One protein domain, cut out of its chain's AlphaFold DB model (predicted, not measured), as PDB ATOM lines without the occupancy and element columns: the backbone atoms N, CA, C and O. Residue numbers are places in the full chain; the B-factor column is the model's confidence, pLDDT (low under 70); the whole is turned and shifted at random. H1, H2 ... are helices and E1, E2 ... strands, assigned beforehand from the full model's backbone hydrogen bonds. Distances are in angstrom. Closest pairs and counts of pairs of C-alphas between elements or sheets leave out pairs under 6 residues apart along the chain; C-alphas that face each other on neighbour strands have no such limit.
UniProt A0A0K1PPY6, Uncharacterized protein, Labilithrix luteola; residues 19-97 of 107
ATOM      1  N   TYR A  19     -30.834  11.563 -20.819       75.69
ATOM      2  CA  TYR A  19     -32.124  12.238 -20.846       75.69
ATOM      3  C   TYR A  19     -32.396  12.782 -19.453       75.69
ATOM      4  O   TYR A  19     -32.442  12.020 -18.493       75.69
ATOM      5  N   ALA A  20     -32.554  14.097 -19.327       70.44
ATOM      6  CA  ALA A  20     -32.975  14.684 -18.063       70.44
ATOM      7  C   ALA A  20     -34.413  14.245 -17.764       70.44
ATOM      8  O   ALA A  20     -35.289  14.357 -18.627       70.44
ATOM      9  N   LEU A  21     -34.639  13.739 -16.557       68.19
ATOM     10  CA  LEU A  21     -35.985  13.513 -16.056       68.19
ATOM     11  C   LEU A  21     -36.616  14.880 -15.754       68.19
ATOM     12  O   LEU A  21     -35.927  15.756 -15.224       68.19
ATOM     13  N   PRO A  22     -37.895  15.099 -16.098       56.56
ATOM     14  CA  PRO A  22     -38.602  16.274 -15.614       56.56
ATOM     15  C   PRO A  22     -38.631  16.218 -14.082       56.56
ATOM     16  O   PRO A  22     -38.949  15.174 -13.513       56.56
ATOM     17  N   GLU A  23     -38.273  17.320 -13.418       53.31
ATOM     18  CA  GLU A  23     -38.438  17.447 -11.970       53.31
ATOM     19  C   GLU A  23     -39.925  17.267 -11.647       53.31
ATOM     20  O   GLU A  23     -40.745  18.151 -11.889       53.31
ATOM     21  N   VAL A  24     -40.294  16.087 -11.148       51.97
ATOM     22  CA  VAL A  24     -41.617  15.865 -10.571       51.97
ATOM     23  C   VAL A  24     -41.619  16.498  -9.188       51.97
ATOM     24  O   VAL A  24     -41.207  15.888  -8.202       51.97
ATOM     25  N   ASP A  25     -42.058  17.753  -9.127       40.00
ATOM     26  CA  ASP A  25     -42.307  18.479  -7.882       40.00
ATOM     27  C   ASP A  25     -43.260  17.667  -6.981       40.00
ATOM     28  O   ASP A  25     -44.480  17.659  -7.156       40.00
ATOM     29  N   GLY A  26     -42.694  16.949  -6.007       43.22
ATOM     30  CA  GLY A  26     -43.432  16.303  -4.917       43.22
ATOM     31  C   GLY A  26     -44.156  14.992  -5.246       43.22
ATOM     32  O   GLY A  26     -44.949  14.536  -4.420       43.22
ATOM     33  N   GLY A  27     -43.903  14.376  -6.403       50.81
ATOM     34  CA  GLY A  27     -44.457  13.067  -6.768       50.81
ATOM     35  C   GLY A  27     -43.461  11.927  -6.556       50.81
ATOM     36  O   GLY A  27     -42.279  12.073  -6.858       50.81
ATOM     37  N   THR A  28     -43.932  10.770  -6.079       48.91
ATOM     38  CA  THR A  28     -43.171   9.517  -6.182       48.91
ATOM     39  C   THR A  28     -43.081   9.175  -7.666       48.91
ATOM     40  O   THR A  28     -44.052   8.717  -8.258       48.91
ATOM     41  N   PHE A  29     -41.952   9.479  -8.304       60.00
ATOM     42  CA  PHE A  29     -41.639   8.882  -9.595       60.00
ATOM     43  C   PHE A  29     -41.527   7.379  -9.357       60.00
ATOM     44  O   PHE A  29     -40.718   6.975  -8.529       60.00
ATOM     45  N   ASP A  30     -42.360   6.576 -10.019       61.84
ATOM     46  CA  ASP A  30     -42.281   5.119  -9.962       61.84
ATOM     47  C   ASP A  30     -41.285   4.644 -11.034       61.84
ATOM     48  O   ASP A  30     -41.685   4.419 -12.182       61.84
ATOM     49  N   PRO A  31     -39.985   4.485 -10.707       61.12
ATOM     50  CA  PRO A  31     -38.986   4.001 -11.660       61.12
ATOM     51  C   PRO A  31     -39.326   2.600 -12.178       61.12
ATOM     52  O   PRO A  31     -38.883   2.233 -13.263       61.12
ATOM     53  N   GLU A  32     -40.120   1.839 -11.420       63.75
ATOM     54  CA  GLU A  32     -40.614   0.509 -11.776       63.75
ATOM     55  C   GLU A  32     -41.626   0.530 -12.934       63.75
ATOM     56  O   GLU A  32     -41.829  -0.495 -13.579       63.75
ATOM     57  N   HIS A  33     -42.249   1.681 -13.216       66.31
ATOM     58  CA  HIS A  33     -43.250   1.852 -14.278       66.31
ATOM     59  C   HIS A  33     -42.764   2.761 -15.416       66.31
ATOM     60  O   HIS A  33     -43.577   3.301 -16.180       66.31
ATOM     61  N   LEU A  34     -41.446   2.955 -15.523       74.88
ATOM     62  CA  LEU A  34     -40.833   3.591 -16.678       74.88
ATOM     63  C   LEU A  34     -40.379   2.522 -17.674       74.88
ATOM     64  O   LEU A  34     -39.435   1.781 -17.417       74.88
ATOM     65  N   ASP A  35     -40.984   2.521 -18.854       78.06
ATOM     66  CA  ASP A  35     -40.501   1.774 -20.005       78.06
ATOM     67  C   ASP A  35     -39.771   2.724 -20.958       78.06
ATOM     68  O   ASP A  35     -40.308   3.746 -21.393       78.06
ATOM     69  N   VAL A  36     -38.531   2.399 -21.316       78.50
ATOM     70  CA  VAL A  36     -37.794   3.138 -22.348       78.50
ATOM     71  C   VAL A  36     -37.860   2.339 -23.638       78.50
ATOM     72  O   VAL A  36     -37.282   1.262 -23.755       78.50
ATOM     73  N   GLU A  37     -38.559   2.873 -24.631       81.94
ATOM     74  CA  GLU A  37     -38.776   2.222 -25.917       81.94
ATOM     75  C   GLU A  37     -38.096   3.001 -27.040       81.94
ATOM     76  O   GLU A  37     -38.097   4.226 -27.081       81.94
ATOM     77  N   LEU A  38     -37.525   2.299 -28.009       80.50
ATOM     78  CA  LEU A  38     -37.037   2.908 -29.240       80.50
ATOM     79  C   LEU A  38     -38.178   3.015 -30.256       80.50
ATOM     80  O   LEU A  38     -39.050   2.151 -30.331       80.50
ATOM     81  N   SER A  39     -38.154   4.035 -31.117       76.69
ATOM     82  CA  SER A  39     -39.133   4.214 -32.201       76.69
ATOM     83  C   SER A  39     -39.162   3.043 -33.188       76.69
ATOM     84  O   SER A  39     -40.139   2.867 -33.908       76.69
ATOM     85  N   SER A  40     -38.113   2.217 -33.197       74.44
ATOM     86  CA  SER A  40     -38.048   0.936 -33.903       74.44
ATOM     87  C   SER A  40     -38.767  -0.220 -33.186       74.44
ATOM     88  O   SER A  40     -38.550  -1.364 -33.573       74.44
ATOM     89  N   GLN A  41     -39.582   0.044 -32.154       64.00
ATOM     90  CA  GLN A  41     -40.253  -0.952 -31.291       64.00
ATOM     91  C   GLN A  41     -39.298  -1.863 -30.501       64.00
ATOM     92  O   GLN A  41     -39.648  -2.982 -30.141       64.00
ATOM     93  N   ALA A  42     -38.085  -1.389 -30.210       79.00
ATOM     94  CA  ALA A  42     -37.176  -2.095 -29.313       79.00
ATOM     95  C   ALA A  42     -37.298  -1.509 -27.902       79.00
ATOM     96  O   ALA A  42     -36.818  -0.403 -27.652       79.00
ATOM     97  N   THR A  43     -37.951  -2.231 -26.993       81.56
ATOM     98  CA  THR A  43     -37.969  -1.899 -25.562       81.56
ATOM     99  C   THR A  43     -36.588  -2.168 -24.972       81.56
ATOM    100  O   THR A  43     -36.024  -3.249 -25.158       81.56
ATOM    101  N   LEU A  44     -36.018  -1.173 -24.299       83.31
ATOM    102  CA  LEU A  44     -34.743  -1.289 -23.608       83.31
ATOM    103  C   LEU A  44     -34.983  -1.772 -22.177       83.31
ATOM    104  O   LEU A  44     -35.835  -1.246 -21.462       83.31
ATOM    105  N   THR A  45     -34.187  -2.742 -21.745       84.94
ATOM    106  CA  THR A  45     -34.240  -3.254 -20.376       84.94
ATOM    107  C   THR A  45     -33.656  -2.235 -19.403       84.94
ATOM    108  O   THR A  45     -32.581  -1.680 -19.651       84.94
ATOM    109  N   TYR A  46     -34.352  -2.024 -18.286       85.38
ATOM    110  CA  TYR A  46     -33.807  -1.296 -17.148       85.38
ATOM    111  C   TYR A  46     -32.670  -2.095 -16.507       85.38
ATOM    112  O   TYR A  46     -32.822  -3.280 -16.203       85.38
ATOM    113  N   VAL A  47     -31.538  -1.443 -16.281       86.88
ATOM    114  CA  VAL A  47     -30.401  -2.009 -15.561       86.88
ATOM    115  C   VAL A  47     -30.044  -1.104 -14.389       86.88
ATOM    116  O   VAL A  47     -30.226   0.107 -14.444       86.88
ATOM    117  N   SER A  48     -29.514  -1.684 -13.316       81.81
ATOM    118  CA  SER A  48     -29.258  -0.944 -12.075       81.81
ATOM    119  C   SER A  48     -28.203   0.156 -12.237       81.81
ATOM    120  O   SER A  48     -28.226   1.148 -11.521       81.81
ATOM    121  N   ASN A  49     -27.231  -0.035 -13.134       82.19
ATOM    122  CA  ASN A  49     -26.145   0.911 -13.390       82.19
ATOM    123  C   ASN A  49     -25.402   0.573 -14.696       82.19
ATOM    124  O   ASN A  49     -25.624  -0.472 -15.311       82.19
ATOM    125  N   ALA A  50     -24.439   1.421 -15.063       80.94
ATOM    126  CA  ALA A  50     -23.576   1.240 -16.230       80.94
ATOM    127  C   ALA A  50     -22.847  -0.118 -16.287       80.94
ATOM    128  O   ALA A  50     -22.584  -0.621 -17.376       80.94
ATOM    129  N   ALA A  51     -22.497  -0.711 -15.141       83.50
ATOM    130  CA  ALA A  51     -21.818  -2.008 -15.091       83.50
ATOM    131  C   ALA A  51     -22.776  -3.185 -15.335       83.50
ATOM    132  O   ALA A  51     -22.335  -4.259 -15.736       83.50
ATOM    133  N   SER A  52     -24.077  -2.974 -15.129       85.50
ATOM    134  CA  SER A  52     -25.141  -3.924 -15.457       85.50
ATOM    135  C   SER A  52     -25.616  -3.816 -16.911       85.50
ATOM    136  O   SER A  52     -26.488  -4.579 -17.316       85.50
ATOM    137  N   CYS A  53     -25.057  -2.894 -17.701       85.50
ATOM    138  CA  CYS A  53     -25.352  -2.788 -19.124       85.50
ATOM    139  C   CYS A  53     -24.914  -4.042 -19.881       85.50
ATOM    140  O   CYS A  53     -23.733  -4.403 -19.888       85.50
ATOM    141  N   ASP A  54     -25.850  -4.655 -20.597       83.12
ATOM    142  CA  ASP A  54     -25.544  -5.786 -21.457       83.12
ATOM    143  C   ASP A  54     -24.932  -5.302 -22.780       83.12
ATOM    144  O   ASP A  54     -25.418  -4.364 -23.415       83.12
ATOM    145  N   ALA A  55     -23.850  -5.936 -23.227       77.38
ATOM    146  CA  ALA A  55     -23.177  -5.525 -24.458       77.38
ATOM    147  C   ALA A  55     -23.982  -5.875 -25.723       77.38
ATOM    148  O   ALA A  55     -23.827  -5.196 -26.742       77.38
ATOM    149  N   ALA A  56     -24.828  -6.911 -25.672       76.44
ATOM    150  CA  ALA A  56     -25.583  -7.418 -26.817       76.44
ATOM    151  C   ALA A  56     -26.968  -6.770 -26.942       76.44
ATOM    152  O   ALA A  56     -27.380  -6.409 -28.043       76.44
ATOM    153  N   THR A  57     -27.675  -6.606 -25.827       74.25
ATOM    154  CA  THR A  57     -29.023  -6.013 -25.784       74.25
ATOM    155  C   THR A  57     -29.019  -4.532 -25.406       74.25
ATOM    156  O   THR A  57     -29.941  -3.805 -25.773       74.25
ATOM    157  N   GLY A  58     -27.958  -4.046 -24.757       85.12
ATOM    158  CA  GLY A  58     -27.894  -2.681 -24.251       85.12
ATOM    159  C   GLY A  58     -28.750  -2.511 -23.000       85.12
ATOM    160  O   GLY A  58     -28.732  -3.356 -22.108       85.12
ATOM    161  N   GLY A  59     -29.466  -1.394 -22.926       87.12
ATOM    162  CA  GLY A  59     -30.327  -1.062 -21.795       87.12
ATOM    163  C   GLY A  59     -30.286   0.418 -21.448       87.12
ATOM    164  O   GLY A  59     -29.745   1.244 -22.195       87.12
ATOM    165  N   TRP A  60     -30.857   0.740 -20.300       86.94
ATOM    166  CA  TRP A  60     -30.859   2.080 -19.733       86.94
ATOM    167  C   TRP A  60     -30.837   2.002 -18.205       86.94
ATOM    168  O   TRP A  60     -31.319   1.035 -17.624       86.94
ATOM    169  N   TYR A  61     -30.245   2.999 -17.565       86.25
ATOM    170  CA  TYR A  61     -30.088   3.087 -16.116       86.25
ATOM    171  C   TYR A  61     -30.225   4.535 -15.654       86.25
ATOM    172  O   TYR A  61     -30.199   5.456 -16.468       86.25
ATOM    173  N   TYR A  62     -30.376   4.747 -14.353       85.00
ATOM    174  CA  TYR A  62     -30.422   6.086 -13.774       85.00
ATOM    175  C   TYR A  62     -29.033   6.578 -13.361       85.00
ATOM    176  O   TYR A  62     -28.139   5.779 -13.084       85.00
ATOM    177  N   ASP A  63     -28.844   7.898 -13.297       80.81
ATOM    178  CA  ASP A  63     -27.589   8.488 -12.815       80.81
ATOM    179  C   ASP A  63     -27.277   8.123 -11.356       80.81
ATOM    180  O   ASP A  63     -26.112   7.950 -10.986       80.81
ATOM    181  N   VAL A  64     -28.326   7.960 -10.552       78.88
ATOM    182  CA  VAL A  64     -28.274   7.524  -9.156       78.88
ATOM    183  C   VAL A  64     -29.326   6.455  -8.894       78.88
ATOM    184  O   VAL A  64     -30.308   6.337  -9.621       78.88
ATOM    185  N   ASP A  65     -29.090   5.661  -7.854       76.00
ATOM    186  CA  ASP A  65     -29.965   4.562  -7.474       76.00
ATOM    187  C   ASP A  65     -31.318   5.101  -6.967       76.00
ATOM    188  O   ASP A  65     -31.338   5.801  -5.943       76.00
ATOM    189  N   PRO A  66     -32.431   4.786  -7.660       71.38
ATOM    190  CA  PRO A  66     -33.731   5.374  -7.373       71.38
ATOM    191  C   PRO A  66     -34.344   4.900  -6.051       71.38
ATOM    192  O   PRO A  66     -35.231   5.580  -5.534       71.38
ATOM    193  N   ASP A  67     -33.867   3.789  -5.476       70.88
ATOM    194  CA  ASP A  67     -34.309   3.320  -4.158       70.88
ATOM    195  C   ASP A  67     -33.706   4.170  -3.029       70.88
ATOM    196  O   ASP A  67     -34.243   4.229  -1.920       70.88
ATOM    197  N   THR A  68     -32.579   4.839  -3.297       72.31
ATOM    198  CA  THR A  68     -31.860   5.650  -2.303       72.31
ATOM    199  C   THR A  68     -32.029   7.151  -2.503       72.31
ATOM    200  O   THR A  68     -32.102   7.894  -1.520       72.31
ATOM    201  N   VAL A  69     -32.065   7.610  -3.756       72.19
ATOM    202  CA  VAL A  69     -32.097   9.027  -4.133       72.19
ATOM    203  C   VAL A  69     -32.922   9.182  -5.404       72.19
ATOM    204  O   VAL A  69     -32.802   8.386  -6.324       72.19
ATOM    205  N   THR A  70     -33.724  10.244  -5.498       72.19
ATOM    206  CA  THR A  70     -34.473  10.545  -6.723       72.19
ATOM    207  C   THR A  70     -33.511  10.803  -7.888       72.19
ATOM    208  O   THR A  70     -32.716  11.747  -7.815       72.19
ATOM    209  N   PRO A  71     -33.569   9.999  -8.963       72.81
ATOM    210  CA  PRO A  71     -32.726  10.210 -10.120       72.81
ATOM    211  C   PRO A  71     -33.149  11.464 -10.866       72.81
ATOM    212  O   PRO A  71     -34.329  11.804 -10.943       72.81
ATOM    213  N   THR A  72     -32.167  12.153 -11.433       73.12
ATOM    214  CA  THR A  72     -32.408  13.388 -12.193       73.12
ATOM    215  C   THR A  72     -32.212  13.166 -13.684       73.12
ATOM    216  O   THR A  72     -32.630  13.988 -14.504       73.12
ATOM    217  N   ARG A  73     -31.559  12.060 -14.063       76.12
ATOM    218  CA  ARG A  73     -31.215  11.742 -15.445       76.12
ATOM    219  C   ARG A  73     -31.284  10.239 -15.687       76.12
ATOM    220  O   ARG A  73     -30.928   9.422 -14.843       76.12
ATOM    221  N   ILE A  74     -31.690   9.890 -16.896       82.00
ATOM    222  CA  ILE A  74     -31.623   8.545 -17.454       82.00
ATOM    223  C   ILE A  74     -30.438   8.488 -18.400       82.00
ATOM    224  O   ILE A  74     -30.261   9.369 -19.236       82.00
ATOM    225  N   ILE A  75     -29.659   7.424 -18.304       85.69
ATOM    226  CA  ILE A  75     -28.480   7.175 -19.113       85.69
ATOM    227  C   ILE A  75     -28.689   5.865 -19.870       85.69
ATOM    228  O   ILE A  75     -28.960   4.813 -19.298       85.69
ATOM    229  N   LEU A  76     -28.565   5.916 -21.189       85.75
ATOM    230  CA  LEU A  76     -28.574   4.741 -22.040       85.75
ATOM    231  C   LEU A  76     -27.233   4.023 -21.976       85.75
ATOM    232  O   LEU A  76     -26.162   4.634 -21.964       85.75
ATOM    233  N   CYS A  77     -27.294   2.701 -22.051       87.75
ATOM    234  CA  CYS A  77     -26.106   1.887 -22.222       87.75
ATOM    235  C   CYS A  77     -25.396   2.217 -23.551       87.75
ATOM    236  O   CYS A  77     -26.057   2.565 -24.536       87.75
ATOM    237  N   PRO A  78     -24.060   2.055 -23.631       84.38
ATOM    238  CA  PRO A  78     -23.269   2.416 -24.811       84.38
ATOM    239  C   PRO A  78     -23.773   1.788 -26.117       84.38
ATOM    240  O   PRO A  78     -23.785   2.453 -27.151       84.38
ATOM    241  N   THR A  79     -24.242   0.536 -26.067       84.75
ATOM    242  CA  THR A  79     -24.815  -0.175 -27.221       84.75
ATOM    243  C   THR A  79     -26.091   0.501 -27.733       84.75
ATOM    244  O   THR A  79     -26.199   0.806 -28.921       84.75
ATOM    245  N   SER A  80     -27.038   0.802 -26.843       84.50
ATOM    246  CA  SER A  80     -28.297   1.480 -27.194       84.50
ATOM    247  C   SER A  80     -28.048   2.915 -27.658       84.50
ATOM    248  O   SER A  80     -28.581   3.355 -28.674       84.50
ATOM    249  N   CYS A  81     -27.157   3.614 -26.959       85.00
ATOM    250  CA  CYS A  81     -26.668   4.941 -27.312       85.00
ATOM    251  C   CYS A  81     -26.079   4.985 -28.733       85.00
ATOM    252  O   CYS A  81     -26.400   5.879 -29.517       85.00
ATOM    253  N   ALA A  82     -25.248   4.006 -29.103       84.19
ATOM    254  CA  ALA A  82     -24.671   3.919 -30.441       84.19
ATOM    255  C   ALA A  82     -25.743   3.717 -31.524       84.19
ATOM    256  O   ALA A  82     -25.634   4.318 -32.594       84.19
ATOM    257  N   ALA A  83     -26.788   2.934 -31.237       81.88
ATOM    258  CA  ALA A  83     -27.904   2.716 -32.156       81.88
ATOM    259  C   ALA A  83     -28.725   3.995 -32.389       81.88
ATOM    260  O   ALA A  83     -29.029   4.324 -33.532       81.88
ATOM    261  N   VAL A  84     -29.030   4.747 -31.327       81.19
ATOM    262  CA  VAL A  84     -29.775   6.018 -31.419       81.19
ATOM    263  C   VAL A  84     -28.937   7.103 -32.103       81.19
ATOM    264  O   VAL A  84     -29.451   7.888 -32.896       81.19
ATOM    265  N   ARG A  85     -27.623   7.141 -31.841       80.50
ATOM    266  CA  ARG A  85     -26.693   8.089 -32.480       80.50
ATOM    267  C   ARG A  85     -26.396   7.772 -33.944       80.50
ATOM    268  O   ARG A  85     -25.792   8.606 -34.623       80.50
ATOM    269  N   ALA A  86     -26.757   6.586 -34.426       82.50
ATOM    270  CA  ALA A  86     -26.548   6.227 -35.817       82.50
ATOM    271  C   ALA A  86     -27.358   7.162 -36.739       82.50
ATOM    272  O   ALA A  86     -28.474   7.562 -36.399       82.50
ATOM    273  N   PRO A  87     -26.830   7.530 -37.918       77.31
ATOM    274  CA  PRO A  87     -27.579   8.333 -38.878       77.31
ATOM    275  C   PRO A  87     -28.820   7.558 -39.349       77.31
ATOM    276  O   PRO A  87     -28.696   6.498 -39.956       77.31
ATOM    277  N   GLY A  88     -30.014   8.084 -39.055       78.69
ATOM    278  CA  GLY A  88     -31.286   7.384 -39.289       78.69
ATOM    279  C   GLY A  88     -31.655   6.359 -38.209       78.69
ATOM    280  O   GLY A  88     -32.530   5.528 -38.437       78.69
ATOM    281  N   GLY A  89     -30.980   6.398 -37.057       75.38
ATOM    282  CA  GLY A  89     -31.275   5.565 -35.899       75.38
ATOM    283  C   GLY A  89     -32.648   5.861 -35.282       75.38
ATOM    284  O   GLY A  89     -33.241   6.917 -35.530       75.38
ATOM    285  N   PRO A  90     -33.183   4.923 -34.485       81.31
ATOM    286  CA  PRO A  90     -34.461   5.118 -33.823       81.31
ATOM    287  C   PRO A  90     -34.374   6.207 -32.752       81.31
ATOM    288  O   PRO A  90     -33.346   6.379 -32.103       81.31
ATOM    289  N   SER A  91     -35.475   6.921 -32.540       78.12
ATOM    290  CA  SER A  91     -35.605   7.891 -31.446       78.12
ATOM    291  C   SER A  91     -35.996   7.189 -30.150       78.12
ATOM    292  O   SER A  91     -36.680   6.170 -30.182       78.12
ATOM    293  N   VAL A  92     -35.586   7.737 -29.011       77.50
ATOM    294  CA  VAL A  92     -35.959   7.211 -27.693       77.50
ATOM    295  C   VAL A  92     -37.309   7.790 -27.291       77.50
ATOM    296  O   VAL A  92     -37.521   8.997 -27.368       77.50
ATOM    297  N   GLN A  93     -38.217   6.922 -26.873       76.50
ATOM    298  CA  GLN A  93     -39.542   7.239 -26.368       76.50
ATOM    299  C   GLN A  93     -39.638   6.720 -24.939       76.50
ATOM    300  O   GLN A  93     -39.576   5.518 -24.695       76.50
ATOM    301  N   LEU A  94     -39.777   7.638 -23.990       72.38
ATOM    302  CA  LEU A  94     -40.009   7.292 -22.598       72.38
ATOM    303  C   LEU A  94     -41.511   7.115 -22.403       72.38
ATOM    304  O   LEU A  94     -42.299   8.018 -22.688       72.38
ATOM    305  N   ARG A  95     -41.898   5.932 -21.950       70.19
ATOM    306  CA  ARG A  95     -43.274   5.536 -21.688       70.19
ATOM    307  C   ARG A  95     -43.415   5.336 -20.191       70.19
ATOM    308  O   ARG A  95     -43.022   4.317 -19.648       70.19
ATOM    309  N   THR A  96     -43.968   6.335 -19.522       63.97
ATOM    310  CA  THR A  96     -44.418   6.200 -18.138       63.97
ATOM    311  C   THR A  96     -45.845   5.657 -18.119       63.97
ATOM    312  O   THR A  96     -46.681   6.021 -18.956       63.97
ATOM    313  N   GLY A  97     -46.159   4.802 -17.149       51.59
ATOM    314  CA  GLY A  97     -47.540   4.429 -16.848       51.59
ATOM    315  C   GLY A  97     -48.372   5.621 -16.340       51.59
ATOM    316  O   GLY A  97     -48.492   5.806 -15.138       51.59
TER     317      GLY A  97
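AT A GLANCE: This is residues 19 to 97 of the 107 residues of an uncharacterized protein of Labilithrix luteola (UniProt A0A0K1PPY6). With little regular structure, long loops surround two short two-stranded ribbons, E1 with E4 and E2 with E3; H1 lies towards one end, and the loop round Gly 26 reaches the other. The 79 printed residues, 25 in named elements, run E1, E2, E3, H1, E4; both sheets are antiparallel, the class mixed. The whole is compact, radius of gyration of the C-alphas 12.4 A, spanning 38 by 24 by 17 A.

IN THESE COORDINATES: E1, residues 34 to 38, begins at C-alpha 34, (-40.833, 3.591, -16.678), and spans 13.1 A; E4, residues 92 to 96, spans 12.8 A and ends at C-alpha 96, (-44.418, 6.200, -18.138). E2 is residues 60 to 62, 7.2 A; E3, 73 to 76, 10.0 A; H1, 78 to 85, 10.1 A.

HOW THE PARTS SIT: Between E1 and E4, N 35 and O 95 are within hydrogen-bond range, 2.8 A. In the hairpin E2 and E3, N 61 and O 75 are too, 2.8 A. The closest C-alphas of E1 and E2, Val 36 and Trp 60, are 7.5 A apart; those of H1 and E4, Val 84 and Val 92, 7.3 A. E3 and E4 are apart. In H1 every O i to N i+4 pair is within range.

THE WHOLE: The printed part has no cut. The E1 to E2 link is long, 21 residues. The C-alphas farthest apart, Gly 26 and Pro 87, are 38.3 A apart. Confidence is under 70 at residues 21 to 33, 41 and 96 to 97.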